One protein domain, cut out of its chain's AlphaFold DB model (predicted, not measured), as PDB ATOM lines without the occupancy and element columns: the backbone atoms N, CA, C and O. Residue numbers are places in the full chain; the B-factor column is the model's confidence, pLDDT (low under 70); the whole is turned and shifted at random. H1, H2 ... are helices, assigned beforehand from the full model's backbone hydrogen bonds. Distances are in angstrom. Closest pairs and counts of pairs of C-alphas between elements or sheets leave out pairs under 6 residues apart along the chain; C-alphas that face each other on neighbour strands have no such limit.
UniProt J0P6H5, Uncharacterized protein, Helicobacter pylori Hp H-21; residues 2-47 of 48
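What this domain is: This is residues 2 to 47 of the 48 residues of an uncharacterized protein of Helicobacter pylori Hp H-21 (UniProt J0P6H5). Two helices meet at their ends as an L, a short arm H1 and a much longer arm H2, with a tight turn at the corner. Apart from that corner both arms stand free, H1 with residues 2 to 9 and H2 with residues 24 to 45. The printed part has 46 residues, H1 then H2 along the chain, no named strand, and is all helix. It is extended and flat, with a radius of gyration of the C-alphas of 16.0 A and spans of 48 by 25 by 6 A.

How they stand to each other: H1, residues 2 to 14, and H2, residues 17 to 45, touch only at the corner by their tight link of 2 residues. Residues 13 to 14 of H1 alone touch residues 19 to 23 of H2. The closest C-alphas are those of Ile 13 and Ile 20, 5.5 A apart. The helices run opposite ways at a steep tilt of 66 degrees. In H1 and H2 every O i to N i+4 pair is within hydrogen-bond range.

Where its parts are: H1 begins at C-alpha 2 (-109.694, -153.647, -113.025) and measures 18.7 A from first to last C-alpha. H2 measures 41.4 A and ends at C-alpha 45 (-96.784, -126.671, -136.786).

The domain as a whole: The two C-alphas farthest apart are those of Gln 15 and Lys 47, 48.5 A. The printed part has no cut. The model's pLDDT is under 70 at residue 2, residues 15 to 18 and residues 39 to 47.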
ATOM      1  N   PHE A   2    -109.304-154.404-111.821       67.06
ATOM      2  CA  PHE A   2    -109.694-153.647-113.025       67.06
ATOM      3  C   PHE A   2    -110.809-154.308-113.871       67.06
ATOM      4  O   PHE A   2    -111.735-153.631-114.312       67.06
ATOM      5  N   CYS A   3    -110.796-155.641-114.024       76.25
ATOM      6  CA  CYS A   3    -111.836-156.361-114.780       76.25
ATOM      7  C   CYS A   3    -113.240-156.258-114.170       76.25
ATOM      8  O   CYS A   3    -114.223-156.216-114.903       76.25
ATOM      9  N   PHE A   4    -113.350-156.213-112.839       81.56
ATOM     10  CA  PHE A   4    -114.653-156.181-112.170       81.56
ATOM     11  C   PHE A   4    -115.356-154.835-112.399       81.56
ATOM     12  O   PHE A   4    -116.561-154.786-112.634       81.56
ATOM     13  N   CYS A   5    -114.582-153.747-112.423       77.44
ATOM     14  CA  CYS A   5    -115.071-152.409-112.745       77.44
ATOM     15  C   CYS A   5    -115.565-152.316-114.196       77.44
ATOM     16  O   CYS A   5    -116.648-151.788-114.425       77.44
ATOM     17  N   LEU A   6    -114.821-152.882-115.156       79.81
ATOM     18  CA  LEU A   6    -115.234-152.942-116.565       79.81
ATOM     19  C   LEU A   6    -116.527-153.744-116.759       79.81
ATOM     20  O   LEU A   6    -117.401-153.315-117.506       79.81
ATOM     21  N   ALA A   7    -116.685-154.869-116.061       83.44
ATOM     22  CA  ALA A   7    -117.883-155.702-116.165       83.44
ATOM     23  C   ALA A   7    -119.144-154.984-115.653       83.44
ATOM     24  O   ALA A   7    -120.176-154.993-116.323       83.44
ATOM     25  N   ILE A   8    -119.049-154.305-114.504       82.75
ATOM     26  CA  ILE A   8    -120.143-153.478-113.974       82.75
ATOM     27  C   ILE A   8    -120.444-152.337-114.943       82.75
ATOM     28  O   ILE A   8    -121.602-152.051-115.227       82.75
ATOM     29  N   PHE A   9    -119.410-151.707-115.487       80.19
ATOM     30  CA  PHE A   9    -119.562-150.604-116.419       80.19
ATOM     31  C   PHE A   9    -120.325-151.004-117.688       80.19
ATOM     32  O   PHE A   9    -121.314-150.366-118.044       80.19
ATOM     33  N   VAL A  10    -119.933-152.117-118.313       79.19
ATOM     34  CA  VAL A  10    -120.616-152.673-119.487       79.19
ATOM     35  C   VAL A  10    -122.053-153.072-119.148       79.19
ATOM     36  O   VAL A  10    -122.958-152.738-119.905       79.19
ATOM     37  N   ALA A  11    -122.298-153.705-117.996       82.19
ATOM     38  CA  ALA A  11    -123.650-154.082-117.574       82.19
ATOM     39  C   ALA A  11    -124.575-152.865-117.390       82.19
ATOM     40  O   ALA A  11    -125.744-152.905-117.771       82.19
ATOM     41  N   ARG A  12    -124.049-151.758-116.848       74.06
ATOM     42  CA  ARG A  12    -124.798-150.507-116.637       74.06
ATOM     43  C   ARG A  12    -125.062-149.756-117.939       74.06
ATOM     44  O   ARG A  12    -126.105-149.124-118.064       74.06
ATOM     45  N   ILE A  13    -124.150-149.867-118.905       76.44
ATOM     46  CA  ILE A  13    -124.324-149.362-120.270       76.44
ATOM     47  C   ILE A  13    -125.404-150.172-121.001       76.44
ATOM     48  O   ILE A  13    -126.328-149.595-121.561       76.44
ATOM     49  N   PHE A  14    -125.337-151.502-120.951       72.19
ATOM     50  CA  PHE A  14    -126.234-152.379-121.712       72.19
ATOM     51  C   PHE A  14    -127.683-152.381-121.206       72.19
ATOM     52  O   PHE A  14    -128.604-152.655-121.967       72.19
ATOM     53  N   GLN A  15    -127.903-152.066-119.928       68.94
ATOM     54  CA  GLN A  15    -129.245-151.998-119.342       68.94
ATOM     55  C   GLN A  15    -130.037-150.740-119.719       68.94
ATOM     56  O   GLN A  15    -131.218-150.663-119.386       68.94
ATOM     57  N   ASN A  16    -129.420-149.736-120.345       66.75
ATOM     58  CA  ASN A  16    -130.076-148.451-120.538       66.75
ATOM     59  C   ASN A  16    -129.668-147.842-121.887       66.75
ATOM     60  O   ASN A  16    -128.613-147.223-122.008       66.75
ATOM     61  N   GLU A  17    -130.506-148.017-122.913       65.12
ATOM     62  CA  GLU A  17    -130.264-147.520-124.282       65.12
ATOM     63  C   GLU A  17    -129.978-146.007-124.327       65.12
ATOM     64  O   GLU A  17    -129.109-145.552-125.071       65.12
ATOM     65  N   GLN A  18    -130.623-145.219-123.458       66.62
ATOM     66  CA  GLN A  18    -130.320-143.791-123.291       66.62
ATOM     67  C   GLN A  18    -128.915-143.544-122.727       66.62
ATOM     68  O   GLN A  18    -128.243-142.587-123.117       66.62
ATOM     69  N   SER A  19    -128.447-144.418-121.836       70.88
ATOM     70  CA  SER A  19    -127.092-144.349-121.293       70.88
ATOM     71  C   SER A  19    -126.048-144.730-122.341       70.88
ATOM     72  O   SER A  19    -124.975-144.133-122.342       70.88
ATOM     73  N   ILE A  20    -126.351-145.660-123.258       77.88
ATOM     74  CA  ILE A  20    -125.499-145.978-124.419       77.88
ATOM     75  C   ILE A  20    -125.339-144.765-125.324       77.88
ATOM     76  O   ILE A  20    -124.215-144.418-125.674       77.88
ATOM     77  N   LEU A  21    -126.438-144.089-125.669       77.00
ATOM     78  CA  LEU A  21    -126.376-142.903-126.522       77.00
ATOM     79  C   LEU A  21    -125.568-141.775-125.870       77.00
ATOM     80  O   LEU A  21    -124.724-141.167-126.528       77.00
ATOM     81  N   GLY A  22    -125.763-141.535-124.569       80.38
ATOM     82  CA  GLY A  22    -124.978-140.554-123.815       80.38
ATOM     83  C   GLY A  22    -123.490-140.910-123.745       80.38
ATOM     84  O   GLY A  22    -122.623-140.041-123.894       80.38
ATOM     85  N   PHE A  23    -123.181-142.197-123.582       81.38
ATOM     86  CA  PHE A  23    -121.807-142.675-123.511       81.38
ATOM     87  C   PHE A  23    -121.096-142.623-124.868       81.38
ATOM     88  O   PHE A  23    -119.990-142.091-124.965       81.38
ATOM     89  N   CYS A  24    -121.763-143.068-125.936       81.19
ATOM     90  CA  CYS A  24    -121.284-142.930-127.308       81.19
ATOM     91  C   CYS A  24    -121.067-141.463-127.677       81.19
ATOM     92  O   CYS A  24    -120.044-141.148-128.274       81.19
ATOM     93  N   ASN A  25    -121.964-140.553-127.286       81.62
ATOM     94  CA  ASN A  25    -121.786-139.130-127.559       81.62
ATOM     95  C   ASN A  25    -120.590-138.542-126.797       81.62
ATOM     96  O   ASN A  25    -119.859-137.726-127.348       81.62
ATOM     97  N   THR A  26    -120.347-138.992-125.563       84.75
ATOM     98  CA  THR A  26    -119.187-138.570-124.763       84.75
ATOM     99  C   THR A  26    -117.878-139.049-125.387       84.75
ATOM    100  O   THR A  26    -116.960-138.252-125.559       84.75
ATOM    101  N   ILE A  27    -117.795-140.323-125.787       87.56
ATOM    102  CA  ILE A  27    -116.625-140.861-126.499       87.56
ATOM    103  C   ILE A  27    -116.449-140.164-127.850       87.56
ATOM    104  O   ILE A  27    -115.330-139.800-128.199       87.56
ATOM    105  N   ASN A  28    -117.531-139.940-128.594       84.25
ATOM    106  CA  ASN A  28    -117.494-139.259-129.883       84.25
ATOM    107  C   ASN A  28    -117.009-137.810-129.741       84.25
ATOM    108  O   ASN A  28    -116.140-137.387-130.493       84.25
ATOM    109  N   LEU A  29    -117.489-137.070-128.738       86.19
ATOM    110  CA  LEU A  29    -116.992-135.733-128.398       86.19
ATOM    111  C   LEU A  29    -115.524-135.757-127.979       86.19
ATOM    112  O   LEU A  29    -114.766-134.889-128.394       86.19
ATOM    113  N   TYR A  30    -115.111-136.748-127.191       85.75
ATOM    114  CA  TYR A  30    -113.722-136.886-126.762       85.75
ATOM    115  C   TYR A  30    -112.793-137.185-127.945       85.75
ATOM    116  O   TYR A  30    -111.751-136.550-128.092       85.75
ATOM    117  N   ALA A  31    -113.197-138.094-128.835       84.81
ATOM    118  CA  ALA A  31    -112.487-138.396-130.069       84.81
ATOM    119  C   ALA A  31    -112.438-137.174-130.992       84.81
ATOM    120  O   ALA A  31    -111.375-136.835-131.502       84.81
ATOM    121  N   LEU A  32    -113.555-136.462-131.151       86.06
ATOM    122  CA  LEU A  32    -113.643-135.264-131.980       86.06
ATOM    123  C   LEU A  32    -112.763-134.135-131.434       86.06
ATOM    124  O   LEU A  32    -112.007-133.543-132.195       86.06
ATOM    125  N   MET A  33    -112.788-133.890-130.122       85.00
ATOM    126  CA  MET A  33    -111.898-132.938-129.450       85.00
ATOM    127  C   MET A  33    -110.431-133.347-129.578       85.00
ATOM    128  O   MET A  33    -109.594-132.494-129.851       85.00
ATOM    129  N   SER A  34    -110.104-134.635-129.444       81.88
ATOM    130  CA  SER A  34    -108.736-135.133-129.625       81.88
ATOM    131  C   SER A  34    -108.261-134.983-131.072       81.88
ATOM    132  O   SER A  34    -107.114-134.614-131.306       81.88
ATOM    133  N   CYS A  35    -109.136-135.217-132.052       81.81
ATOM    134  CA  CYS A  35    -108.854-134.977-133.463       81.81
ATOM    135  C   CYS A  35    -108.676-133.486-133.747       81.81
ATOM    136  O   CYS A  35    -107.747-133.113-134.456       81.81
ATOM    137  N   LEU A  36    -109.523-132.630-133.170       81.56
ATOM    138  CA  LEU A  36    -109.437-131.182-133.319       81.56
ATOM    139  C   LEU A  36    -108.157-130.633-132.680       81.56
ATOM    140  O   LEU A  36    -107.477-129.814-133.292       81.56
ATOM    141  N   ALA A  37    -107.786-131.131-131.499       77.31
ATOM    142  CA  ALA A  37    -106.537-130.806-130.824       77.31
ATOM    143  C   ALA A  37    -105.324-131.243-131.656       77.31
ATOM    144  O   ALA A  37    -104.416-130.444-131.868       77.31
ATOM    145  N   SER A  38    -105.339-132.458-132.214       71.50
ATOM    146  CA  SER A  38    -104.300-132.934-133.137       71.50
ATOM    147  C   SER A  38    -104.236-132.110-134.426       71.50
ATOM    148  O   SER A  38    -103.148-131.803-134.908       71.50
ATOM    149  N   HIS A  39    -105.380-131.687-134.972       66.56
ATOM    150  CA  HIS A  39    -105.439-130.807-136.142       66.56
ATOM    151  C   HIS A  39    -104.941-129.394-135.833       66.56
ATOM    152  O   HIS A  39    -104.243-128.815-136.658       66.56
ATOM    153  N   GLN A  40    -105.249-128.826-134.664       58.75
ATOM    154  CA  GLN A  40    -104.691-127.542-134.237       58.75
ATOM    155  C   GLN A  40    -103.187-127.630-133.978       58.75
ATOM    156  O   GLN A  40    -102.465-126.711-134.356       58.75
ATOM    157  N   LEU A  41    -102.704-128.736-133.407       55.62
ATOM    158  CA  LEU A  41    -101.275-129.003-133.251       55.62
ATOM    159  C   LEU A  41    -100.582-129.071-134.626       55.62
ATOM    160  O   LEU A  41     -99.538-128.458-134.834       55.62
ATOM    161  N   PHE A  42    -101.211-129.736-135.599       55.50
ATOM    162  CA  PHE A  42    -100.712-129.837-136.971       55.50
ATOM    163  C   PHE A  42    -100.764-128.498-137.736       55.50
ATOM    164  O   PHE A  42     -99.806-128.143-138.420       55.50
ATOM    165  N   ASN A  43    -101.835-127.708-137.589       52.34
ATOM    166  CA  ASN A  43    -101.956-126.392-138.232       52.34
ATOM    167  C   ASN A  43    -101.098-125.308-137.555       52.34
ATOM    168  O   ASN A  43    -100.687-124.359-138.220       52.34
ATOM    169  N   GLY A  44    -100.799-125.442-136.258       52.16
ATOM    170  CA  GLY A  44     -99.806-124.625-135.557       52.16
ATOM    171  C   GLY A  44     -98.380-124.947-136.013       52.16
ATOM    172  O   GLY A  44     -97.592-124.036-136.240       52.16
ATOM    173  N   SER A  45     -98.084-126.227-136.266       51.00
ATOM    174  CA  SER A  45     -96.784-126.671-136.786       51.00
ATOM    175  C   SER A  45     -96.499-126.224-138.225       51.00
ATOM    176  O   SER A  45     -95.344-126.234-138.632       51.00
ATOM    177  N   LYS A  46     -97.520-125.848-139.006       49.59
ATOM    178  CA  LYS A  46     -97.363-125.396-140.400       49.59
ATOM    179  C   LYS A  46     -97.206-123.873-140.538       49.59
ATOM    180  O   LYS A  46     -97.016-123.376-141.645       49.59
ATOM    181  N   LYS A  47     -97.317-123.140-139.425       50.31
ATOM    182  CA  LYS A  47     -97.111-121.685-139.318       50.31
ATOM    183  C   LYS A  47     -95.789-121.308-138.625       50.31
ATOM    184  O   LYS A  47     -95.605-120.129-138.331       50.31
TER     185      LYS A  47